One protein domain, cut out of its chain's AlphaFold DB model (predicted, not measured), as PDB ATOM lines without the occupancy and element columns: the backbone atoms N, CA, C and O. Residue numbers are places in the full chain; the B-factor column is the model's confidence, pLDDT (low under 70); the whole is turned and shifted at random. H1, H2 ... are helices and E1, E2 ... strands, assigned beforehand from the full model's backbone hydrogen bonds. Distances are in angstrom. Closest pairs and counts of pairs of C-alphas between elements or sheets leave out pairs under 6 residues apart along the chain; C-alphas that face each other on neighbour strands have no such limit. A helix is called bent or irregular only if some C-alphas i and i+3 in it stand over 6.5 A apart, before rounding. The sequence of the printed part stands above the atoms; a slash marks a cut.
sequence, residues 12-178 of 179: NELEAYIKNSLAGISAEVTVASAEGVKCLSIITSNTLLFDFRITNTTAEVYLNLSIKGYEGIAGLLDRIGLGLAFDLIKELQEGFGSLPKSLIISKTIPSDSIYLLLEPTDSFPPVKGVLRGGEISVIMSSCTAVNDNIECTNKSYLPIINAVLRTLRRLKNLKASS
ATOM      1  N   ASN A  12      37.044  24.367   7.396       75.25
ATOM      2  CA  ASN A  12      37.940  25.416   7.872       75.25
ATOM      3  C   ASN A  12      39.170  24.793   8.543       75.25
ATOM      4  O   ASN A  12      40.289  25.256   8.334       75.25
ATOM      5  N   GLU A  13      38.980  23.715   9.312       79.50
ATOM      6  CA  GLU A  13      40.099  22.938   9.861       79.50
ATOM      7  C   GLU A  13      40.931  22.304   8.741       79.50
ATOM      8  O   GLU A  13      42.161  22.379   8.762       79.50
ATOM      9  N   LEU A  14      40.267  21.733   7.728       74.69
ATOM     10  CA  LEU A  14      40.941  21.156   6.565       74.69
ATOM     11  C   LEU A  14      41.702  22.222   5.761       74.69
ATOM     12  O   LEU A  14      42.839  21.991   5.357       74.69
ATOM     13  N   GLU A  15      41.114  23.401   5.565       80.69
ATOM     14  CA  GLU A  15      41.756  24.544   4.915       80.69
ATOM     15  C   GLU A  15      42.996  25.000   5.680       80.69
ATOM     16  O   GLU A  15      44.062  25.146   5.082       80.69
ATOM     17  N   ALA A  16      42.881  25.189   6.997       83.38
ATOM     18  CA  ALA A  16      44.000  25.585   7.842       83.38
ATOM     19  C   ALA A  16      45.129  24.544   7.792       83.38
ATOM     20  O   ALA A  16      46.298  24.897   7.628       83.38
ATOM     21  N   TYR A  17      44.782  23.258   7.866       81.38
ATOM     22  CA  TYR A  17      45.735  22.160   7.741       81.38
ATOM     23  C   TYR A  17      46.453  22.157   6.385       81.38
ATOM     24  O   TYR A  17      47.681  22.048   6.334       81.38
ATOM     25  N   ILE A  18      45.715  22.332   5.287       79.44
ATOM     26  CA  ILE A  18      46.274  22.360   3.932       79.44
ATOM     27  C   ILE A  18      47.161  23.594   3.735       79.44
ATOM     28  O   ILE A  18      48.283  23.456   3.253       79.44
ATOM     29  N   LYS A  19      46.721  24.783   4.169       81.81
ATOM     30  CA  LYS A  19      47.523  26.018   4.119       81.81
ATOM     31  C   LYS A  19      48.838  25.873   4.883       81.81
ATOM     32  O   LYS A  19      49.887  26.242   4.363       81.81
ATOM     33  N   ASN A  20      48.798  25.280   6.076       82.88
ATOM     34  CA  ASN A  20      50.001  24.997   6.860       82.88
ATOM     35  C   ASN A  20      50.916  23.982   6.156       82.88
ATOM     36  O   ASN A  20      52.132  24.160   6.124       82.88
ATOM     37  N   SER A  21      50.339  22.944   5.548       77.25
ATOM     38  CA  SER A  21      51.082  21.905   4.817       77.25
ATOM     39  C   SER A  21      51.751  22.426   3.540       77.25
ATOM     40  O   SER A  21      52.795  21.910   3.121       77.25
ATOM     41  N   LEU A  22      51.163  23.469   2.948       76.88
ATOM     42  CA  LEU A  22      51.628  24.184   1.759       76.88
ATOM     43  C   LEU A  22      52.599  25.333   2.062       76.88
ATOM     44  O   LEU A  22      53.009  26.029   1.134       76.88
ATOM     45  N   ALA A  23      52.988  25.550   3.322       76.00
ATOM     46  CA  ALA A  23      53.906  26.628   3.676       76.00
ATOM     47  C   ALA A  23      55.198  26.565   2.833       76.00
ATOM     48  O   ALA A  23      55.905  25.557   2.817       76.00
ATOM     49  N   GLY A  24      55.496  27.656   2.116       73.06
ATOM     50  CA  GLY A  24      56.653  27.766   1.219       73.06
ATOM     51  C   GLY A  24      56.396  27.367  -0.240       73.06
ATOM     52  O   GLY A  24      57.284  27.539  -1.073       73.06
ATOM     53  N   ILE A  25      55.197  26.887  -0.578       76.12
ATOM     54  CA  ILE A  25      54.761  26.651  -1.958       76.12
ATOM     55  C   ILE A  25      53.876  27.827  -2.385       76.12
ATOM     56  O   ILE A  25      52.978  28.236  -1.653       76.12
ATOM     57  N   SER A  26      54.119  28.374  -3.579       80.06
ATOM     58  CA  SER A  26      53.240  29.391  -4.172       80.06
ATOM     59  C   SER A  26      51.948  28.731  -4.663       80.06
ATOM     60  O   SER A  26      51.836  28.336  -5.826       80.06
ATOM     61  N   ALA A  27      51.005  28.544  -3.742       82.81
ATOM     62  CA  ALA A  27      49.707  27.936  -3.984       82.81
ATOM     63  C   ALA A  27      48.594  28.775  -3.354       82.81
ATOM     64  O   ALA A  27      48.693  29.216  -2.209       82.81
ATOM     65  N   GLU A  28      47.516  28.962  -4.102       88.38
ATOM     66  CA  GLU A  28      46.268  29.524  -3.612       88.38
ATOM     67  C   GLU A  28      45.363  28.379  -3.153       88.38
ATOM     68  O   GLU A  28      45.134  27.423  -3.894       88.38
ATOM     69  N   VAL A  29      44.857  28.471  -1.923       87.69
ATOM     70  CA  VAL A  29      43.860  27.540  -1.381       87.69
ATOM     71  C   VAL A  29      42.539  28.280  -1.297       87.69
ATOM     72  O   VAL A  29      42.442  29.277  -0.578       87.69
ATOM     73  N   THR A  30      41.534  27.787  -2.011       88.94
ATOM     74  CA  THR A  30      40.188  28.355  -2.014       88.94
ATOM     75  C   THR A  30      39.216  27.387  -1.361       88.94
ATOM     76  O   THR A  30      39.263  26.181  -1.594       88.94
ATOM     77  N   VAL A  31      38.321  27.921  -0.534       87.19
ATOM     78  CA  VAL A  31      37.170  27.192  -0.002       87.19
ATOM     79  C   VAL A  31      35.922  27.897  -0.485       87.19
ATOM     80  O   VAL A  31      35.776  29.108  -0.313       87.19
ATOM     81  N   ALA A  32      35.016  27.145  -1.096       87.31
ATOM     82  CA  ALA A  32      33.731  27.668  -1.519       87.31
ATOM     83  C   ALA A  32      32.600  26.721  -1.120       87.31
ATOM     84  O   ALA A  32      32.770  25.515  -0.933       87.31
ATOM     85  N   SER A  33      31.420  27.304  -0.949       83.69
ATOM     86  CA  SER A  33      30.200  26.575  -0.639       83.69
ATOM     87  C   SER A  33      29.076  27.150  -1.484       83.69
ATOM     88  O   SER A  33      28.666  28.290  -1.270       83.69
ATOM     89  N   ALA A  34      28.576  26.368  -2.435       82.25
ATOM     90  CA  ALA A  34      27.494  26.761  -3.329       82.25
ATOM     91  C   ALA A  34      26.555  25.576  -3.549       82.25
ATOM     92  O   ALA A  34      27.010  24.450  -3.718       82.25
ATOM     93  N   GLU A  35      25.243  25.822  -3.519       82.81
ATOM     94  CA  GLU A  35      24.216  24.829  -3.887       82.81
ATOM     95  C   GLU A  35      24.328  23.478  -3.141       82.81
ATOM     96  O   GLU A  35      24.026  22.416  -3.677       82.81
ATOM     97  N   GLY A  36      24.774  23.497  -1.880       79.81
ATOM     98  CA  GLY A  36      24.963  22.277  -1.079       79.81
ATOM     99  C   GLY A  36      26.226  21.477  -1.421       79.81
ATOM    100  O   GLY A  36      26.429  20.395  -0.867       79.81
ATOM    101  N   VAL A  37      27.087  22.010  -2.289       85.31
ATOM    102  CA  VAL A  37      28.436  21.514  -2.556       85.31
ATOM    103  C   VAL A  37      29.428  22.350  -1.764       85.31
ATOM    104  O   VAL A  37      29.468  23.575  -1.858       85.31
ATOM    105  N   LYS A  38      30.241  21.658  -0.980       87.00
ATOM    106  CA  LYS A  38      31.375  22.180  -0.235       87.00
ATOM    107  C   LYS A  38      32.636  21.806  -0.995       87.00
ATOM    108  O   LYS A  38      32.855  20.615  -1.208       87.00
ATOM    109  N   CYS A  39      33.446  22.774  -1.410       89.56
ATOM    110  CA  CYS A  39      34.690  22.493  -2.111       89.56
ATOM    111  C   CYS A  39      35.905  23.160  -1.476       89.56
ATOM    112  O   CYS A  39      35.811  24.236  -0.885       89.56
ATOM    113  N   LEU A  40      37.045  22.491  -1.622       89.75
ATOM    114  CA  LEU A  40      38.364  23.016  -1.329       89.75
ATOM    115  C   LEU A  40      39.257  22.753  -2.535       89.75
ATOM    116  O   LEU A  40      39.469  21.596  -2.899       89.75
ATOM    117  N   SER A  41      39.810  23.809  -3.116       91.00
ATOM    118  CA  SER A  41      40.672  23.716  -4.289       91.00
ATOM    119  C   SER A  41      42.065  24.267  -3.989       91.00
ATOM    120  O   SER A  41      42.221  25.221  -3.228       91.00
ATOM    121  N   ILE A  42      43.089  23.671  -4.602       87.75
ATOM    122  CA  ILE A  42      44.468  24.170  -4.573       87.75
ATOM    123  C   ILE A  42      44.859  24.531  -6.002       87.75
ATOM    124  O   ILE A  42      44.823  23.682  -6.898       87.75
ATOM    125  N   ILE A  43      45.238  25.787  -6.213       87.50
ATOM    126  CA  ILE A  43      45.611  26.344  -7.511       87.50
ATOM    127  C   ILE A  43      47.062  26.818  -7.435       87.50
ATOM    128  O   ILE A  43      47.444  27.540  -6.520       87.50
ATOM    129  N   THR A  44      47.883  26.448  -8.414       82.44
ATOM    130  CA  THR A  44      49.255  26.961  -8.549       82.44
ATOM    131  C   THR A  44      49.458  27.487  -9.953       82.44
ATOM    132  O   THR A  44      49.113  26.792 -10.909       82.44
ATOM    133  N   SER A  45      50.031  28.682 -10.100       82.88
ATOM    134  CA  SER A  45      50.311  29.270 -11.418       82.88
ATOM    135  C   SER A  45      49.086  29.230 -12.352       82.88
ATOM    136  O   SER A  45      49.180  28.791 -13.497       82.88
ATOM    137  N   ASN A  46      47.914  29.621 -11.834       83.75
ATOM    138  CA  ASN A  46      46.612  29.589 -12.520       83.75
ATOM    139  C   ASN A  46      46.145  28.201 -12.999       83.75
ATOM    140  O   ASN A  46      45.267  28.103 -13.853       83.75
ATOM    141  N   THR A  47      46.710  27.122 -12.457       85.75
ATOM    142  CA  THR A  47      46.318  25.748 -12.783       85.75
ATOM    143  C   THR A  47      45.759  25.055 -11.548       85.75
ATOM    144  O   THR A  47      46.404  25.032 -10.500       85.75
ATOM    145  N   LEU A  48      44.568  24.467 -11.676       88.88
ATOM    146  CA  LEU A  48      43.973  23.626 -10.639       88.88
ATOM    147  C   LEU A  48      44.823  22.363 -10.448       88.88
ATOM    148  O   LEU A  48      44.971  21.583 -11.391       88.88
ATOM    149  N   LEU A  49      45.363  22.173  -9.243       87.06
ATOM    150  CA  LEU A  49      46.130  20.987  -8.850       87.06
ATOM    151  C   LEU A  49      45.250  19.922  -8.210       87.06
ATOM    152  O   LEU A  49      45.356  18.737  -8.519       87.06
ATOM    153  N   PHE A  50      44.416  20.367  -7.282       88.38
ATOM    154  CA  PHE A  50      43.647  19.532  -6.381       88.38
ATOM    155  C   PHE A  50      42.277  20.160  -6.210       88.38
ATOM    156  O   PHE A  50      42.179  21.377  -6.049       88.38
ATOM    157  N   ASP A  51      41.242  19.336  -6.208       90.44
ATOM    158  CA  ASP A  51      39.903  19.761  -5.834       90.44
ATOM    159  C   ASP A  51      39.246  18.673  -4.992       90.44
ATOM    160  O   ASP A  51      39.216  17.504  -5.377       90.44
ATOM    161  N   PHE A  52      38.726  19.053  -3.835       89.19
ATOM    162  CA  PHE A  52      37.961  18.180  -2.964       89.19
ATOM    163  C   PHE A  52      36.545  18.695  -2.872       89.19
ATOM    164  O   PHE A  52      36.330  19.826  -2.451       89.19
ATOM    165  N   ARG A  53      35.576  17.864  -3.245       90.06
ATOM    166  CA  ARG A  53      34.156  18.206  -3.256       90.06
ATOM    167  C   ARG A  53      33.400  17.277  -2.332       90.06
ATOM    168  O   ARG A  53      33.488  16.061  -2.457       90.06
ATOM    169  N   ILE A  54      32.609  17.851  -1.440       88.06
ATOM    170  CA  ILE A  54      31.681  17.125  -0.585       88.06
ATOM    171  C   ILE A  54      30.272  17.637  -0.850       88.06
ATOM    172  O   ILE A  54      30.006  18.836  -0.832       88.06
ATOM    173  N   THR A  55      29.354  16.703  -1.032       87.25
ATOM    174  CA  THR A  55      27.912  16.919  -0.991       87.25
ATOM    175  C   THR A  55      27.308  16.035   0.099       87.25
ATOM    176  O   THR A  55      28.004  15.260   0.758       87.25
ATOM    177  N   ASN A  56      25.987  16.084   0.260       82.12
ATOM    178  CA  ASN A  56      25.279  15.194   1.184       82.12
ATOM    179  C   ASN A  56      25.396  13.703   0.810       82.12
ATOM    180  O   ASN A  56      25.129  12.839   1.642       82.12
ATOM    181  N   THR A  57      25.762  13.388  -0.436       86.00
ATOM    182  CA  THR A  57      25.778  12.014  -0.959       86.00
ATOM    183  C   THR A  57      27.121  11.595  -1.534       86.00
ATOM    184  O   THR A  57      27.298  10.417  -1.830       86.00
ATOM    185  N   THR A  58      28.063  12.514  -1.731       87.94
ATOM    186  CA  THR A  58      29.312  12.213  -2.434       87.94
ATOM    187  C   THR A  58      30.476  12.958  -1.804       87.94
ATOM    188  O   THR A  58      30.356  14.138  -1.495       87.94
ATOM    189  N   ALA A  59      31.610  12.282  -1.652       88.31
ATOM    190  CA  ALA A  59      32.900  12.912  -1.401       88.31
ATOM    191  C   ALA A  59      33.838  12.554  -2.556       88.31
ATOM    192  O   ALA A  59      34.028  11.376  -2.848       88.31
ATOM    193  N   GLU A  60      34.402  13.551  -3.222       91.56
ATOM    194  CA  GLU A  60      35.198  13.384  -4.430       91.56
ATOM    195  C   GLU A  60      36.507  14.155  -4.325       91.56
ATOM    196  O   GLU A  60      36.524  15.315  -3.930       91.56
ATOM    197  N   VAL A  61      37.598  13.496  -4.694       90.75
ATOM    198  CA  VAL A  61      38.926  14.083  -4.848       90.75
ATOM    199  C   VAL A  61      39.280  14.060  -6.326       90.75
ATOM    200  O   VAL A  61      39.221  13.004  -6.952       90.75
ATOM    201  N   TYR A  62      39.696  15.200  -6.859       92.75
ATOM    202  CA  TYR A  62      40.280  15.362  -8.182       92.75
ATOM    203  C   TYR A  62      41.739  15.801  -8.048       92.75
ATOM    204  O   TYR A  62      42.049  16.724  -7.293       92.75
ATOM    205  N   LEU A  63      42.621  15.160  -8.813       90.44
ATOM    206  CA  LEU A  63      44.040  15.476  -8.926       90.44
ATOM    207  C   LEU A  63      44.409  15.713 -10.383       90.44
ATOM    208  O   LEU A  63      44.261  14.815 -11.214       90.44
ATOM    209  N   ASN A  64      44.952  16.886 -10.687       89.62
ATOM    210  CA  ASN A  64      45.516  17.174 -11.996       89.62
ATOM    211  C   ASN A  64      46.958  16.669 -12.072       89.62
ATOM    212  O   ASN A  64      47.829  17.114 -11.326       89.62
ATOM    213  N   LEU A  65      47.214  15.754 -13.004       87.81
ATOM    214  CA  LEU A  65      48.513  15.109 -13.199       87.81
ATOM    215  C   LEU A  65      49.194  15.556 -14.500       87.81
ATOM    216  O   LEU A  65      50.288  15.106 -14.822       87.81
ATOM    217  N   SER A  66      48.577  16.489 -15.232       80.50
ATOM    218  CA  SER A  66      49.088  17.017 -16.506       80.50
ATOM    219  C   SER A  66      50.235  18.021 -16.337       80.50
ATOM    220  O   SER A  66      50.744  18.571 -17.315       80.50
ATOM    221  N   ILE A  67      50.621  18.317 -15.100       72.06
ATOM    222  CA  ILE A  67      51.537  19.404 -14.764       72.06
ATOM    223  C   ILE A  67      52.945  18.833 -14.643       72.06
ATOM    224  O   ILE A  67      53.186  17.863 -13.928       72.06
ATOM    225  N   LYS A  68      53.894  19.435 -15.366       60.50
ATOM    226  CA  LYS A  68      55.307  19.044 -15.306       60.50
ATOM    227  C   LYS A  68      55.851  19.311 -13.896       60.50
ATOM    228  O   LYS A  68      55.714  20.425 -13.402       60.50
ATOM    229  N   GLY A  69      56.492  18.313 -13.283       54.62
ATOM    230  CA  GLY A  69      57.056  18.422 -11.927       54.62
ATOM    231  C   GLY A  69      56.298  17.632 -10.856       54.62
ATOM    232  O   GLY A  69      56.083  18.140  -9.758       54.62
ATOM    233  N   TYR A  70      55.917  16.386 -11.165       55.84
ATOM    234  CA  TYR A  70      55.252  15.437 -10.257       55.84
ATOM    235  C   TYR A  70      55.872  15.368  -8.849       55.84
ATOM    236  O   TYR A  70      55.143  15.208  -7.877       55.84
ATOM    237  N   GLU A  71      57.184  15.567  -8.712       57.56
ATOM    238  CA  GLU A  71      57.894  15.584  -7.425       57.56
ATOM    239  C   GLU A  71      57.348  16.638  -6.439       57.56
ATOM    240  O   GLU A  71      57.319  16.397  -5.231       57.56
ATOM    241  N   GLY A  72      56.835  17.773  -6.933       57.91
ATOM    242  CA  GLY A  72      56.180  18.789  -6.100       57.91
ATOM    243  C   GLY A  72      54.773  18.387  -5.643       57.91
ATOM    244  O   GLY A  72      54.366  18.692  -4.523       57.91
ATOM    245  N   ILE A  73      54.044  17.649  -6.486       63.19
ATOM    246  CA  ILE A  73      52.699  17.131  -6.193       63.19
ATOM    247  C   ILE A  73      52.795  15.927  -5.247       63.19
ATOM    248  O   ILE A  73      51.993  15.792  -4.334       63.19
ATOM    249  N   ALA A  74      53.818  15.091  -5.403       60.50
ATOM    250  CA  ALA A  74      54.119  13.949  -4.550       60.50
ATOM    251  C   ALA A  74      54.235  14.327  -3.066       60.50
ATOM    252  O   ALA A  74      53.521  13.780  -2.225       60.50
ATOM    253  N   GLY A  75      55.085  15.313  -2.761       62.72
ATOM    254  CA  GLY A  75      55.245  15.820  -1.399       62.72
ATOM    255  C   GLY A  75      53.982  16.498  -0.863       62.72
ATOM    256  O   GLY A  75      53.719  16.434   0.334       62.72
ATOM    257  N   LEU A  76      53.180  17.115  -1.735       66.94
ATOM    258  CA  LEU A  76      51.897  17.709  -1.363       66.94
ATOM    259  C   LEU A  76      50.867  16.641  -0.973       66.94
ATOM    260  O   LEU A  76      50.268  16.744   0.094       66.94
ATOM    261  N   LEU A  77      50.675  15.620  -1.813       70.06
ATOM    262  CA  LEU A  77      49.684  14.561  -1.606       70.06
ATOM    263  C   LEU A  77      49.946  13.772  -0.326       70.06
ATOM    264  O   LEU A  77      49.004  13.488   0.411       70.06
ATOM    265  N   ASP A  78      51.208  13.458  -0.037       68.88
ATOM    266  CA  ASP A  78      51.584  12.780   1.202       68.88
ATOM    267  C   ASP A  78      51.276  13.652   2.433       68.88
ATOM    268  O   ASP A  78      50.610  13.208   3.371       68.88
ATOM    269  N   ARG A  79      51.636  14.944   2.381       66.44
ATOM    270  CA  ARG A  79      51.383  15.900   3.469       66.44
ATOM    271  C   ARG A  79      49.910  16.146   3.753       66.44
ATOM    272  O   ARG A  79      49.597  16.438   4.895       66.44
ATOM    273  N   ILE A  80      49.026  16.056   2.757       67.81
ATOM    274  CA  ILE A  80      47.582  16.281   2.945       67.81
ATOM    275  C   ILE A  80      46.791  14.984   3.181       67.81
ATOM    276  O   ILE A  80      45.562  14.990   3.122       67.81
ATOM    277  N   GLY A  81      47.475  13.867   3.455       67.75
ATOM    278  CA  GLY A  81      46.836  12.594   3.804       67.75
ATOM    279  C   GLY A  81      46.303  11.795   2.610       67.75
ATOM    280  O   GLY A  81      45.478  10.899   2.781       67.75
ATOM    281  N   LEU A  82      46.783  12.078   1.397       75.25
ATOM    282  CA  LEU A  82      46.430  11.380   0.155       75.25
ATOM    283  C   LEU A  82      47.526  10.411  -0.303       75.25
ATOM    284  O   LEU A  82      47.687  10.169  -1.502       75.25
ATOM    285  N   GLY A  83      48.249   9.803   0.642       79.06
ATOM    286  CA  GLY A  83      49.327   8.847   0.355       79.06
ATOM    287  C   GLY A  83      48.907   7.701  -0.577       79.06
ATOM    288  O   GLY A  83      49.684   7.276  -1.422       79.06
ATOM    289  N   LEU A  84      47.640   7.260  -0.529       83.19
ATOM    290  CA  LEU A  84      47.118   6.259  -1.473       83.19
ATOM    291  C   LEU A  84      47.121   6.728  -2.931       83.19
ATOM    292  O   LEU A  84      47.427   5.942  -3.825       83.19
ATOM    293  N   ALA A  85      46.750   7.986  -3.175       84.50
ATOM    294  CA  ALA A  85      46.782   8.549  -4.516       84.50
ATOM    295  C   ALA A  85      48.230   8.719  -4.982       84.50
ATOM    296  O   ALA A  85      48.544   8.401  -6.126       84.50
ATOM    297  N   PHE A  86      49.119   9.151  -4.082       84.31
ATOM    298  CA  PHE A  86      50.547   9.240  -4.360       84.31
ATOM    299  C   PHE A  86      51.146   7.888  -4.771       84.31
ATOM    300  O   PHE A  86      51.749   7.804  -5.842       84.31
ATOM    301  N   ASP A  87      50.918   6.835  -3.980       87.06
ATOM    302  CA  ASP A  87      51.408   5.481  -4.253       87.06
ATOM    303  C   ASP A  87      50.926   4.970  -5.616       87.06
ATOM    304  O   ASP A  87      51.716   4.436  -6.393       87.06
ATOM    305  N   LEU A  88      49.645   5.190  -5.942       91.31
ATOM    306  CA  LEU A  88      49.100   4.840  -7.252       91.31
ATOM    307  C   LEU A  88      49.852   5.555  -8.378       91.31
ATOM    308  O   LEU A  88      50.270   4.913  -9.338       91.31
ATOM    309  N   ILE A  89      50.028   6.873  -8.278       87.81
ATOM    310  CA  ILE A  89      50.691   7.647  -9.334       87.81
ATOM    311  C   ILE A  89      52.149   7.201  -9.492       87.81
ATOM    312  O   ILE A  89      52.624   7.060 -10.618       87.81
ATOM    313  N   LYS A  90      52.836   6.918  -8.381       86.06
ATOM    314  CA  LYS A  90      54.207   6.408  -8.389       86.06
ATOM    315  C   LYS A  90      54.293   5.058  -9.102       86.06
ATOM    316  O   LYS A  90      55.110   4.904 -10.004       86.06
ATOM    317  N   GLU A  91      53.415   4.112  -8.759       89.94
ATOM    318  CA  GLU A  91      53.351   2.799  -9.417       89.94
ATOM    319  C   GLU A  91      53.067   2.922 -10.925       89.94
ATOM    320  O   GLU A  91      53.651   2.190 -11.722       89.94
ATOM    321  N   LEU A  92      52.206   3.858 -11.340       91.00
ATOM    322  CA  LEU A  92      51.928   4.109 -12.759       91.00
ATOM    323  C   LEU A  92      53.152   4.682 -13.486       91.00
ATOM    324  O   LEU A  92      53.506   4.197 -14.562       91.00
ATOM    325  N   GLN A  93      53.829   5.665 -12.890       86.19
ATOM    326  CA  GLN A  93      55.029   6.268 -13.471       86.19
ATOM    327  C   GLN A  93      56.166   5.246 -13.610       86.19
ATOM    328  O   GLN A  93      56.791   5.175 -14.665       86.19
ATOM    329  N   GLU A  94      56.430   4.452 -12.570       88.38
ATOM    330  CA  GLU A  94      57.509   3.454 -12.559       88.38
ATOM    331  C   GLU A  94      57.175   2.223 -13.419       88.38
ATOM    332  O   GLU A  94      58.055   1.665 -14.070       88.38
ATOM    333  N   GLY A  95      55.908   1.795 -13.434       86.56
ATOM    334  CA  GLY A  95      55.476   0.564 -14.098       86.56
ATOM    335  C   GLY A  95      55.067   0.723 -15.563       86.56
ATOM    336  O   GLY A  95      55.225  -0.219 -16.338       86.56
ATOM    337  N   PHE A  96      54.522   1.879 -15.951       88.56
ATOM    338  CA  PHE A  96      54.024   2.130 -17.310       88.56
ATOM    339  C   PHE A  96      54.780   3.255 -18.034       88.56
ATOM    340  O   PHE A  96      54.825   3.268 -19.263       88.56
ATOM    341  N   GLY A  97      55.422   4.170 -17.301       86.38
ATOM    342  CA  GLY A  97      56.255   5.234 -17.874       86.38
ATOM    343  C   GLY A  97      55.493   6.480 -18.332       86.38
ATOM    344  O   GLY A  97      56.120   7.458 -18.739       86.38
ATOM    345  N   SER A  98      54.162   6.483 -18.244       87.31
ATOM    346  CA  SER A  98      53.323   7.657 -18.493       87.31
ATOM    347  C   SER A  98      52.245   7.807 -17.421       87.31
ATOM    348  O   SER A  98      51.855   6.837 -16.765       87.31
ATOM    349  N   LEU A  99      51.769   9.041 -17.245       90.12
ATOM    350  CA  LEU A  99      50.697   9.372 -16.311       90.12
ATOM    351  C   LEU A  99      49.380   9.652 -17.040       90.12
ATOM    352  O   LEU A  99      49.390  10.153 -18.173       90.12
ATOM    353  N   PRO A 100      48.244   9.387 -16.375       92.75
ATOM    354  CA  PRO A 100      46.961   9.895 -16.821       92.75
ATOM    355  C   PRO A 100      46.920  11.419 -16.728       92.75
ATOM    356  O   PRO A 100      47.712  12.047 -16.026       92.75
ATOM    357  N   LYS A 101      45.948  12.023 -17.410       93.06
ATOM    358  CA  LYS A 101      45.715  13.470 -17.363       93.06
ATOM    359  C   LYS A 101      45.319  13.917 -15.955       93.06
ATOM    360  O   LYS A 101      45.761  14.962 -15.474       93.06
ATOM    361  N   SER A 102      44.475  13.119 -15.308       93.62
ATOM    362  CA  SER A 102      43.981  13.349 -13.958       93.62
ATOM    363  C   SER A 102      43.604  12.035 -13.272       93.62
ATOM    364  O   SER A 102      43.426  10.999 -13.923       93.62
ATOM    365  N   LEU A 103      43.486  12.095 -11.948       94.19
ATOM    366  CA  LEU A 103      42.955  11.037 -11.098       94.19
ATOM    367  C   LEU A 103      41.745  11.581 -10.337       94.19
ATOM    368  O   LEU A 103      41.845  12.598  -9.657       94.19
ATOM    369  N   ILE A 104      40.621  10.874 -10.420       95.19
ATOM    370  CA  ILE A 104      39.411  11.159  -9.648       95.19
ATOM    371  C   ILE A 104      39.127   9.971  -8.733       95.19
ATOM    372  O   ILE A 104      39.056   8.836  -9.202       95.19
ATOM    373  N   ILE A 105      38.929  10.222  -7.443       93.44
ATOM    374  CA  ILE A 105      38.450   9.231  -6.476       93.44
ATOM    375  C   ILE A 105      37.142   9.748  -5.894       93.44
ATOM    376  O   ILE A 105      37.131  10.757  -5.199       93.44
ATOM    377  N   SER A 106      36.046   9.048  -6.162       93.12
ATOM    378  CA  SER A 106      34.701   9.458  -5.763       93.12
ATOM    379  C   SER A 106      34.066   8.389  -4.886       93.12
ATOM    380  O   SER A 106      33.996   7.220  -5.264       93.12
ATOM    381  N   LYS A 107      33.607   8.775  -3.701       90.19
ATOM    382  CA  LYS A 107      32.905   7.921  -2.749       90.19
ATOM    383  C   LYS A 107      31.442   8.334  -2.682       90.19
ATOM    384  O   LYS A 107      31.138   9.469  -2.330       90.19
ATOM    385  N   THR A 108      30.538   7.396  -2.948       87.88
ATOM    386  CA  THR A 108      29.089   7.611  -2.854       87.88
ATOM    387  C   THR A 108      28.536   7.080  -1.532       87.88
ATOM    388  O   THR A 108      28.808   5.949  -1.130       87.88
ATOM    389  N   ILE A 109      27.703   7.881  -0.881       80.88
ATOM    390  CA  ILE A 109      26.987   7.608   0.363       80.88
ATOM    391  C   ILE A 109      25.483   7.546   0.024       80.88
ATOM    392  O   ILE A 109      24.994   8.413  -0.701       80.88
ATOM    393  N   PRO A 110      24.722   6.543   0.508       74.50
ATOM    394  CA  PRO A 110      25.104   5.511   1.476       74.50
ATOM    395  C   PRO A 110      25.609   4.211   0.843       74.50
ATOM    396  O   PRO A 110      25.926   3.278   1.574       74.50
ATOM    397  N   SER A 111      25.663   4.109  -0.491       77.50
ATOM    398  CA  SER A 111      26.026   2.851  -1.160       77.50
ATOM    399  C   SER A 111      27.442   2.371  -0.829       77.50
ATOM    400  O   SER A 111      27.770   1.218  -1.102       77.50
ATOM    401  N   ASP A 112      28.262   3.262  -0.260       77.44
ATOM    402  CA  ASP A 112      29.661   3.055   0.105       77.44
ATOM    403  C   ASP A 112      30.470   2.509  -1.078       77.44
ATOM    404  O   ASP A 112      31.371   1.681  -0.938       77.44
ATOM    405  N   SER A 113      30.077   2.969  -2.270       90.56
ATOM    406  CA  SER A 113      30.747   2.674  -3.526       90.56
ATOM    407  C   SER A 113      31.906   3.638  -3.678       90.56
ATOM    408  O   SER A 113      31.733   4.837  -3.463       90.56
ATOM    409  N   ILE A 114      33.058   3.128  -4.094       93.50
ATOM    410  CA  ILE A 114      34.204   3.953  -4.465       93.50
ATOM    411  C   ILE A 114      34.459   3.778  -5.957       93.50
ATOM    412  O   ILE A 114      34.540   2.657  -6.456       93.50
ATOM    413  N   TYR A 115      34.596   4.892  -6.656       95.31
ATOM    414  CA  TYR A 115      35.001   4.967  -8.047       95.31
ATOM    415  C   TYR A 115      36.385   5.595  -8.116       95.31
ATOM    416  O   TYR A 115      36.655   6.579  -7.432       95.31
ATOM    417  N   LEU A 116      37.245   5.025  -8.948       96.81
ATOM    418  CA  LEU A 116      38.558   5.558  -9.267       96.81
ATOM    419  C   LEU A 116      38.632   5.717 -10.780       96.81
ATOM    420  O   LEU A 116      38.499   4.734 -11.505       96.81
ATOM    421  N   LEU A 117      38.817   6.937 -11.266       97.31
ATOM    422  CA  LEU A 117      38.909   7.231 -12.692       97.31
ATOM    423  C   LEU A 117      40.287   7.804 -12.995       97.31
ATOM    424  O   LEU A 117      40.730   8.734 -12.326       97.31
ATOM    425  N   LEU A 118      40.945   7.249 -14.007       96.75
ATOM    426  CA  LEU A 118      42.162   7.804 -14.587       96.75
ATOM    427  C   LEU A 118      41.814   8.328 -15.975       96.75
ATOM    428  O   LEU A 118      41.446   7.547 -16.860       96.75
ATOM    429  N   GLU A 119      41.883   9.645 -16.149       95.38
ATOM    430  CA  GLU A 119      41.579  10.271 -17.434       95.38
ATOM    431  C   GLU A 119      42.708  10.034 -18.447       95.38
ATOM    432  O   GLU A 119      43.888  10.115 -18.091       95.38
ATOM    433  N   PRO A 120      42.373   9.771 -19.721       94.62
ATOM    434  CA  PRO A 120      43.362   9.413 -20.722       94.62
ATOM    435  C   PRO A 120      44.255  10.589 -21.131       94.62
ATOM    436  O   PRO A 120      43.873  11.757 -21.040       94.62
ATOM    437  N   THR A 121      45.420  10.245 -21.670       92.00
ATOM    438  CA  THR A 121      46.278  11.103 -22.499       92.00
ATOM    439  C   THR A 121      46.565  10.373 -23.814       92.00
ATOM    440  O   THR A 121      46.156   9.225 -23.987       92.00
ATOM    441  N   ASP A 122      47.316  10.984 -24.730       89.94
ATOM    442  CA  ASP A 122      47.739  10.308 -25.967       89.94
ATOM    443  C   ASP A 122      48.555   9.026 -25.695       89.94
ATOM    444  O   ASP A 122      48.559   8.102 -26.506       89.94
ATOM    445  N   SER A 123      49.229   8.953 -24.542       89.44
ATOM    446  CA  SER A 123      50.078   7.829 -24.136       89.44
ATOM    447  C   SER A 123      49.534   7.038 -22.945       89.44
ATOM    448  O   SER A 123      50.209   6.114 -22.489       89.44
ATOM    449  N   PHE A 124      48.340   7.365 -22.437       92.38
ATOM    450  CA  PHE A 124      47.730   6.705 -21.282       92.38
ATOM    451  C   PHE A 124      46.243   6.400 -21.537       92.38
ATOM    452  O   PHE A 124      45.472   7.317 -21.820       92.38
ATOM    453  N   PRO A 125      45.799   5.134 -21.434       93.88
ATOM    454  CA  PRO A 125      44.413   4.762 -21.714       93.88
ATOM    455  C   PRO A 125      43.449   5.199 -20.595       93.88
ATOM    456  O   PRO A 125      43.854   5.318 -19.441       93.88
ATOM    457  N   PRO A 126      42.146   5.375 -20.886       96.50
ATOM    458  CA  PRO A 126      41.164   5.662 -19.847       96.50
ATOM    459  C   PRO A 126      40.960   4.431 -18.959       96.50
ATOM    460  O   PRO A 126      40.758   3.326 -19.472       96.50
ATOM    461  N   VAL A 127      40.953   4.615 -17.637       97.81
ATOM    462  CA  VAL A 127      40.754   3.515 -16.678       97.81
ATOM    463  C   VAL A 127      39.634   3.845 -15.713       97.81
ATOM    464  O   VAL A 127      39.586   4.934 -15.143       97.81
ATOM    465  N   LYS A 128      38.757   2.868 -15.487       98.00
ATOM    466  CA  LYS A 128      37.697   2.932 -14.486       98.00
ATOM    467  C   LYS A 128      37.839   1.783 -13.498       98.00
ATOM    468  O   LYS A 128      37.588   0.632 -13.835       98.00
ATOM    469  N   GLY A 129      38.200   2.114 -12.270       97.62
ATOM    470  CA  GLY A 129      38.134   1.252 -11.101       97.62
ATOM    471  C   GLY A 129      36.837   1.463 -10.318       97.62
ATOM    472  O   GLY A 129      36.360   2.589 -10.175       97.62
ATOM    473  N   VAL A 130      36.263   0.385  -9.796       96.88
ATOM    474  CA  VAL A 130      35.057   0.402  -8.962       96.88
ATOM    475  C   VAL A 130      35.239  -0.571  -7.804       96.88
ATOM    476  O   VAL A 130      35.632  -1.714  -8.014       96.88
ATOM    477  N   LEU A 131      34.915  -0.131  -6.592       94.88
ATOM    478  CA  LEU A 131      34.699  -0.972  -5.419       94.88
ATOM    479  C   LEU A 131      33.240  -0.806  -4.995       94.88
ATOM    480  O   LEU A 131      32.837   0.278  -4.573       94.88
ATOM    481  N   ARG A 132      32.439  -1.868  -5.101       92.50
ATOM    482  CA  ARG A 132      31.012  -1.845  -4.753       92.50
ATOM    483  C   ARG A 132      30.610  -3.155  -4.098       92.50
ATOM    484  O   ARG A 132      30.879  -4.222  -4.631       92.50
ATOM    485  N   GLY A 133      29.973  -3.088  -2.928       84.94
ATOM    486  CA  GLY A 133      29.513  -4.296  -2.226       84.94
ATOM    487  C   GLY A 133      30.634  -5.289  -1.878       84.94
ATOM    488  O   GLY A 133      30.371  -6.473  -1.726       84.94
ATOM    489  N   GLY A 134      31.885  -4.823  -1.779       85.44
ATOM    490  CA  GLY A 134      33.060  -5.666  -1.534       85.44
ATOM    491  C   GLY A 134      33.696  -6.274  -2.788       85.44
ATOM    492  O   GLY A 134      34.811  -6.791  -2.681       85.44
ATOM    493  N   GLU A 135      33.046  -6.169  -3.946       93.38
ATOM    494  CA  GLU A 135      33.596  -6.546  -5.247       93.38
ATOM    495  C   GLU A 135      34.443  -5.407  -5.816       93.38
ATOM    496  O   GLU A 135      34.059  -4.235  -5.747       93.38
ATOM    497  N   ILE A 136      35.602  -5.760  -6.369       96.56
ATOM    498  CA  ILE A 136      36.485  -4.836  -7.077       96.56
ATOM    499  C   ILE A 136      36.408  -5.149  -8.567       96.56
ATOM    500  O   ILE A 136      36.624  -6.290  -8.963       96.56
ATOM    501  N   SER A 137      36.177  -4.137  -9.396       97.38
ATOM    502  CA  SER A 137      36.274  -4.252 -10.851       97.38
ATOM    503  C   SER A 137      37.146  -3.140 -11.418       97.38
ATOM    504  O   SER A 137      37.045  -1.997 -10.969       97.38
ATOM    505  N   VAL A 138      37.968  -3.445 -12.414       97.69
ATOM    506  CA  VAL A 138      38.741  -2.454 -13.169       97.69
ATOM    507  C   VAL A 138      38.511  -2.700 -14.649       97.69
ATOM    508  O   VAL A 138      38.635  -3.826 -15.121       97.69
ATOM    509  N   ILE A 139      38.152  -1.653 -15.379       96.50
ATOM    510  CA  ILE A 139      37.845  -1.714 -16.803       96.50
ATOM    511  C   ILE A 139      38.684  -0.669 -17.526       96.50
ATOM    512  O   ILE A 139      38.741   0.497 -17.132       96.50
ATOM    513  N   MET A 140      39.312  -1.109 -18.607       94.69
ATOM    514  CA  MET A 140      40.087  -0.314 -19.547       94.69
ATOM    515  C   MET A 140      39.954  -0.964 -20.934       94.69
ATOM    516  O   MET A 140      39.612  -2.138 -21.046       94.69
ATOM    517  N   SER A 141      40.223  -0.221 -22.008       85.94
ATOM    518  CA  SER A 141      39.971  -0.634 -23.403       85.94
ATOM    519  C   SER A 141      40.476  -2.031 -23.811       85.94
ATOM    520  O   SER A 141      39.895  -2.644 -24.700       85.94
ATOM    521  N   SER A 142      41.541  -2.541 -23.194       89.94
ATOM    522  CA  SER A 142      42.179  -3.825 -23.545       89.94
ATOM    523  C   SER A 142      42.463  -4.727 -22.344       89.94
ATOM    524  O   SER A 142      43.116  -5.761 -22.485       89.94
ATOM    525  N   CYS A 143      41.963  -4.342 -21.169       94.88
ATOM    526  CA  CYS A 143      42.055  -5.146 -19.964       94.88
ATOM    527  C   CYS A 143      40.811  -4.972 -19.102       94.88
ATOM    528  O   CYS A 143      40.352  -3.854 -18.860       94.88
ATOM    529  N   THR A 144      40.334  -6.079 -18.559       96.06
ATOM    530  CA  THR A 144      39.333  -6.085 -17.501       96.06
ATOM    531  C   THR A 144      39.852  -6.898 -16.330       96.06
ATOM    532  O   THR A 144      40.643  -7.826 -16.491       96.06
ATOM    533  N   ALA A 145      39.439  -6.518 -15.133       96.75
ATOM    534  CA  ALA A 145      39.696  -7.288 -13.939       96.75
ATOM    535  C   ALA A 145      38.462  -7.290 -13.051       96.75
ATOM    536  O   ALA A 145      37.855  -6.241 -12.838       96.75
ATOM    537  N   VAL A 146      38.125  -8.454 -12.505       95.31
ATOM    538  CA  VAL A 146      37.108  -8.608 -11.462       95.31
ATOM    539  C   VAL A 146      37.738  -9.396 -10.322       95.31
ATOM    540  O   VAL A 146      38.085 -10.568 -10.467       95.31
ATOM    541  N   ASN A 147      37.909  -8.733  -9.182       91.44
ATOM    542  CA  ASN A 147      38.677  -9.198  -8.032       91.44
ATOM    543  C   ASN A 147      40.106  -9.610  -8.432       91.44
ATOM    544  O   ASN A 147      40.939  -8.740  -8.684       91.44
ATOM    545  N   ASP A 148      40.386 -10.912  -8.494       88.56
ATOM    546  CA  ASP A 148      41.709 -11.461  -8.823       88.56
ATOM    547  C   ASP A 148      41.798 -11.996 -10.262       88.56
ATOM    548  O   ASP A 148      42.887 -12.322 -10.735       88.56
ATOM    549  N   ASN A 149      40.673 -12.043 -10.981       93.75
ATOM    550  CA  ASN A 149      40.619 -12.523 -12.356       93.75
ATOM    551  C   ASN A 149      40.923 -11.367 -13.307       93.75
ATOM    552  O   ASN A 149      40.123 -10.436 -13.409       93.75
ATOM    553  N   ILE A 150      42.074 -11.421 -13.982       95.31
ATOM    554  CA  ILE A 150      42.537 -10.393 -14.920       95.31
ATOM    555  C   ILE A 150      42.557 -10.967 -16.334       95.31
ATOM    556  O   ILE A 150      43.255 -11.943 -16.608       95.31
ATOM    557  N   GLU A 151      41.859 -10.301 -17.245       95.44
ATOM    558  CA  GLU A 151      41.848 -10.612 -18.670       95.44
ATOM    559  C   GLU A 151      42.394  -9.417 -19.447       95.44
ATOM    560  O   GLU A 151      41.825  -8.328 -19.408       95.44
ATOM    561  N   CYS A 152      43.504  -9.609 -20.160       94.00
ATOM    562  CA  CYS A 152      44.154  -8.567 -20.951       94.00
ATOM    563  C   CYS A 152      44.480  -9.079 -22.352       94.00
ATOM    564  O   CYS A 152      45.247 -10.033 -22.501       94.00
ATOM    565  N   THR A 153      43.975  -8.395 -23.377       94.06
ATOM    566  CA  THR A 153      44.378  -8.640 -24.770       94.06
ATOM    567  C   THR A 153      45.716  -7.977 -25.085       94.06
ATOM    568  O   THR A 153      46.490  -8.509 -25.878       94.06
ATOM    569  N   ASN A 154      46.038  -6.865 -24.413       92.12
ATOM    570  CA  ASN A 154      47.349  -6.229 -24.480       92.12
ATOM    571  C   ASN A 154      48.045  -6.235 -23.109       92.12
ATOM    572  O   ASN A 154      47.688  -5.490 -22.195       92.12
ATOM    573  N   LYS A 155      49.088  -7.064 -22.982       90.50
ATOM    574  CA  LYS A 155      49.851  -7.229 -21.737       90.50
ATOM    575  C   LYS A 155      50.648  -5.987 -21.325       90.50
ATOM    576  O   LYS A 155      51.003  -5.898 -20.151       90.50
ATOM    577  N   SER A 156      50.892  -5.021 -22.220       90.31
ATOM    578  CA  SER A 156      51.599  -3.776 -21.867       90.31
ATOM    579  C   SER A 156      50.865  -2.951 -20.809       90.31
ATOM    580  O   SER A 156      51.482  -2.129 -20.145       90.31
ATOM    581  N   TYR A 157      49.559  -3.174 -20.630       92.19
ATOM    582  CA  TYR A 157      48.751  -2.443 -19.658       92.19
ATOM    583  C   TYR A 157      48.487  -3.194 -18.346       92.19
ATOM    584  O   TYR A 157      47.802  -2.669 -17.465       92.19
ATOM    585  N   LEU A 158      49.049  -4.394 -18.169       93.00
ATOM    586  CA  LEU A 158      48.986  -5.110 -16.889       93.00
ATOM    587  C   LEU A 158      49.477  -4.270 -15.693       93.00
ATOM    588  O   LEU A 158      48.828  -4.340 -14.647       93.00
ATOM    589  N   PRO A 159      50.553  -3.457 -15.799       93.56
ATOM    590  CA  PRO A 159      50.983  -2.597 -14.697       93.56
ATOM    591  C   PRO A 159      49.883  -1.640 -14.220       93.56
ATOM    592  O   PRO A 159      49.665  -1.511 -13.018       93.56
ATOM    593  N   ILE A 160      49.127  -1.049 -15.153       94.94
ATOM    594  CA  ILE A 160      48.044  -0.107 -14.849       94.94
ATOM    595  C   ILE A 160      46.923  -0.804 -14.071       94.94
ATOM    596  O   ILE A 160      46.529  -0.349 -12.997       94.94
ATOM    597  N   ILE A 161      46.430  -1.937 -14.588       94.88
ATOM    598  CA  ILE A 161      45.372  -2.730 -13.940       94.88
ATOM    599  C   ILE A 161      45.797  -3.140 -12.529       94.88
ATOM    600  O   ILE A 161      45.030  -2.976 -11.581       94.88
ATOM    601  N   ASN A 162      47.026  -3.639 -12.377       94.19
ATOM    602  CA  ASN A 162      47.535  -4.104 -11.091       94.19
ATOM    603  C   ASN A 162      47.648  -2.970 -10.064       94.19
ATOM    604  O   ASN A 162      47.259  -3.169  -8.910       94.19
ATOM    605  N   ALA A 163      48.121  -1.790 -10.472       95.00
ATOM    606  CA  ALA A 163      48.223  -0.621  -9.599       95.00
ATOM    607  C   ALA A 163      46.838  -0.148  -9.114       95.00
ATOM    608  O   ALA A 163      46.625   0.102  -7.920       95.00
ATOM    609  N   VAL A 164      45.849  -0.115 -10.015       95.94
ATOM    610  CA  VAL A 164      44.469   0.262  -9.664       95.94
ATOM    611  C   VAL A 164      43.816  -0.786  -8.759       95.94
ATOM    612  O   VAL A 164      43.235  -0.425  -7.733       95.94
ATOM    613  N   LEU A 165      43.952  -2.083  -9.066       94.94
ATOM    614  CA  LEU A 165      43.450  -3.169  -8.214       94.94
ATOM    615  C   LEU A 165      44.032  -3.091  -6.802       94.94
ATOM    616  O   LEU A 165      43.296  -3.190  -5.818       94.94
ATOM    617  N   ARG A 166      45.348  -2.890  -6.684       93.81
ATOM    618  CA  ARG A 166      46.033  -2.761  -5.393       93.81
ATOM    619  C   ARG A 166      45.492  -1.578  -4.593       93.81
ATOM    620  O   ARG A 166      45.187  -1.737  -3.410       93.81
ATOM    621  N   THR A 167      45.308  -0.428  -5.237       94.00
ATOM    622  CA  THR A 167      44.736   0.772  -4.611       94.00
ATOM    623  C   THR A 167      43.315   0.522  -4.101       94.00
ATOM    624  O   THR A 167      43.019   0.790  -2.935       94.00
ATOM    625  N   LEU A 168      42.446  -0.081  -4.919       93.62
ATOM    626  CA  LEU A 168      41.074  -0.414  -4.515       93.62
ATOM    627  C   LEU A 168      41.029  -1.444  -3.375       93.62
ATOM    628  O   LEU A 168      40.198  -1.323  -2.475       93.62
ATOM    629  N   ARG A 169      41.947  -2.421  -3.350       92.19
ATOM    630  CA  ARG A 169      42.082  -3.374  -2.232       92.19
ATOM    631  C   ARG A 169      42.488  -2.675  -0.935       92.19
ATOM    632  O   ARG A 169      41.922  -2.969   0.115       92.19
ATOM    633  N   ARG A 170      43.425  -1.723  -0.988       90.69
ATOM    634  CA  ARG A 170      43.815  -0.929   0.193       90.69
ATOM    635  C   ARG A 170      42.639  -0.107   0.720       90.69
ATOM    636  O   ARG A 170      42.386  -0.127   1.921       90.69
ATOM    637  N   LEU A 171      41.872   0.524  -0.170       87.44
ATOM    638  CA  LEU A 171      40.650   1.252   0.192       87.44
ATOM    639  C   LEU A 171      39.590   0.335   0.823       87.44
ATOM    640  O   LEU A 171      38.977   0.705   1.824       87.44
ATOM    641  N   LYS A 172      39.417  -0.885   0.298       86.38
ATOM    642  CA  LYS A 172      38.549  -1.911   0.899       86.38
ATOM    643  C   LYS A 172      38.996  -2.279   2.319       86.38
ATOM    644  O   LYS A 172      38.150  -2.410   3.197       86.38
ATOM    645  N   ASN A 173      40.300  -2.420   2.555       81.38
ATOM    646  CA  ASN A 173      40.832  -2.834   3.856       81.38
ATOM    647  C   ASN A 173      40.788  -1.718   4.909       81.38
ATOM    648  O   ASN A 173      40.497  -2.007   6.063       81.38
ATOM    649  N   LEU A 174      40.974  -0.447   4.528       72.69
ATOM    650  CA  LEU A 174      40.799   0.692   5.446       72.69
ATOM    651  C   LEU A 174      39.389   0.737   6.059       72.69
ATOM    652  O   LEU A 174      39.219   1.112   7.218       72.69
ATOM    653  N   LYS A 175      38.379   0.293   5.303       58.25
ATOM    654  CA  LYS A 175      37.004   0.160   5.794       58.25
ATOM    655  C   LYS A 175      36.859  -0.934   6.860       58.25
ATOM    656  O   LYS A 175      36.069  -0.759   7.780       58.25
ATOM    657  N   ALA A 176      37.603  -2.035   6.749       56.34
ATOM    658  CA  ALA A 176      37.538  -3.139   7.706       56.34
ATOM    659  C   ALA A 176      38.199  -2.795   9.053       56.34
ATOM    660  O   ALA A 176      37.759  -3.291  10.078       56.34
ATOM    661  N   SER A 177      39.212  -1.921   9.059       41.12
ATOM    662  CA  SER A 177      39.931  -1.498  10.274       41.12
ATOM    663  C   SER A 177      39.223  -0.414  11.094       41.12
ATOM    664  O   SER A 177      39.702  -0.046  12.161       41.12
ATOM    665  N   SER A 178      38.140   0.158  10.561       40.59
ATOM    666  CA  SER A 178      37.398   1.276  11.166       40.59
ATOM    667  C   SER A 178      36.116   0.821  11.886       40.59
ATOM    668  O   SER A 178      35.278   1.656  12.234       40.59
TER     669      SER A 178
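This is residues 12 to 178 of the 179 residues of an uncharacterized protein of Desulfurococcaceae archaeon (UniProt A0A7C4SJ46). A broad, twisted wall of ten antiparallel strands has helices along one face and its other face bare. H1 covers the E1 end, the long helix H4 covers E7 and E8, and the helical hairpin of H2 and H3 fills the space between them, only grazing the sheet. The printed part has 167 residues with four named helices and ten named strands, in the order H1 E1 E2 E3 E4 H2 H3 E5 E6 E7 E8 E9 E10 H4; the sheet's order is E1 to E10 as numbered. The class is mixed, helices and strands; the whole is compact, with a radius of gyration of the C-alphas of 16.2 A and spans of 45 by 37 by 29 A.

H1, residues 12 to 21, begins at C-alpha 12 (37.940, 25.416, 7.872). A meander, each strand the antiparallel neighbour of the one before, follows: E1, 28 to 34; E2, 37 to 44, 22.3 A long; E3, 47 to 54, 20.9 A long, which bends by 53 degrees at residue 50; and E4, 58 to 64. H2 is residues 70 to 79 and H3 residues 83 to 96, 19.5 A long. A second meander holds E5, 102 to 108, from C-alpha 102 (43.981, 13.349, -13.958); E6, 113 to 118; E7, 127 to 132; E8, 135 to 140; E9, 143 to 146; and E10, 149 to 152. H4, residues 155 to 176, is 32.2 A long and ends at C-alpha 176 (37.538, -3.139, 7.706); it is irregular, C-alphas 156 and 159 being 7.3 A apart.

E1 and E10 are the edge strands. Within hydrogen-bond range are N 30 and O 41 of the hairpin E1 and E2, 2.9 A, and N 129 and O 116 of the hairpin E6 and E7, 2.7 A. The two meanders are neighbours through E4 and E5, antiparallel at 174 degrees, with N 61 and O 105 at 2.8 A. H1 is on the sheet at a height of 9.6 A, over E1 and only just over E2, on which 3 of its C-alphas fall; its closest C-alphas to E1 are Lys 19 and Val 29, 6.8 A. H2 and H3 touch at a shallow tilt of 27 degrees, opposite ways, H3 with residues 83 to 86 alone; Ala 74 and Phe 86 have the closest C-alphas, 5.9 A. H3 touches H4 at a shallow tilt of 14 degrees, opposite ways, the closest C-alphas being those of Gly 95 and Pro 159, 5.5 A. H4 is on the same face as H1, at a height of 8.3 A over E7 and E8; its closest C-alphas to E8 are Ile 161 and Val 138, 6.7 A. H1 and H4 are apart. O i to N i+4 pairs are all within range in H1 and H3, 5 of 6 in H2 and 14 of 18 in H4.

The C-alphas of Asn 12 and Thr 153 are the two farthest apart, 47.6 A. The printed part has no cut, and no link is long. Confidence is under 70 at residues 68 to 76, 78 to 81 and 175 to 178.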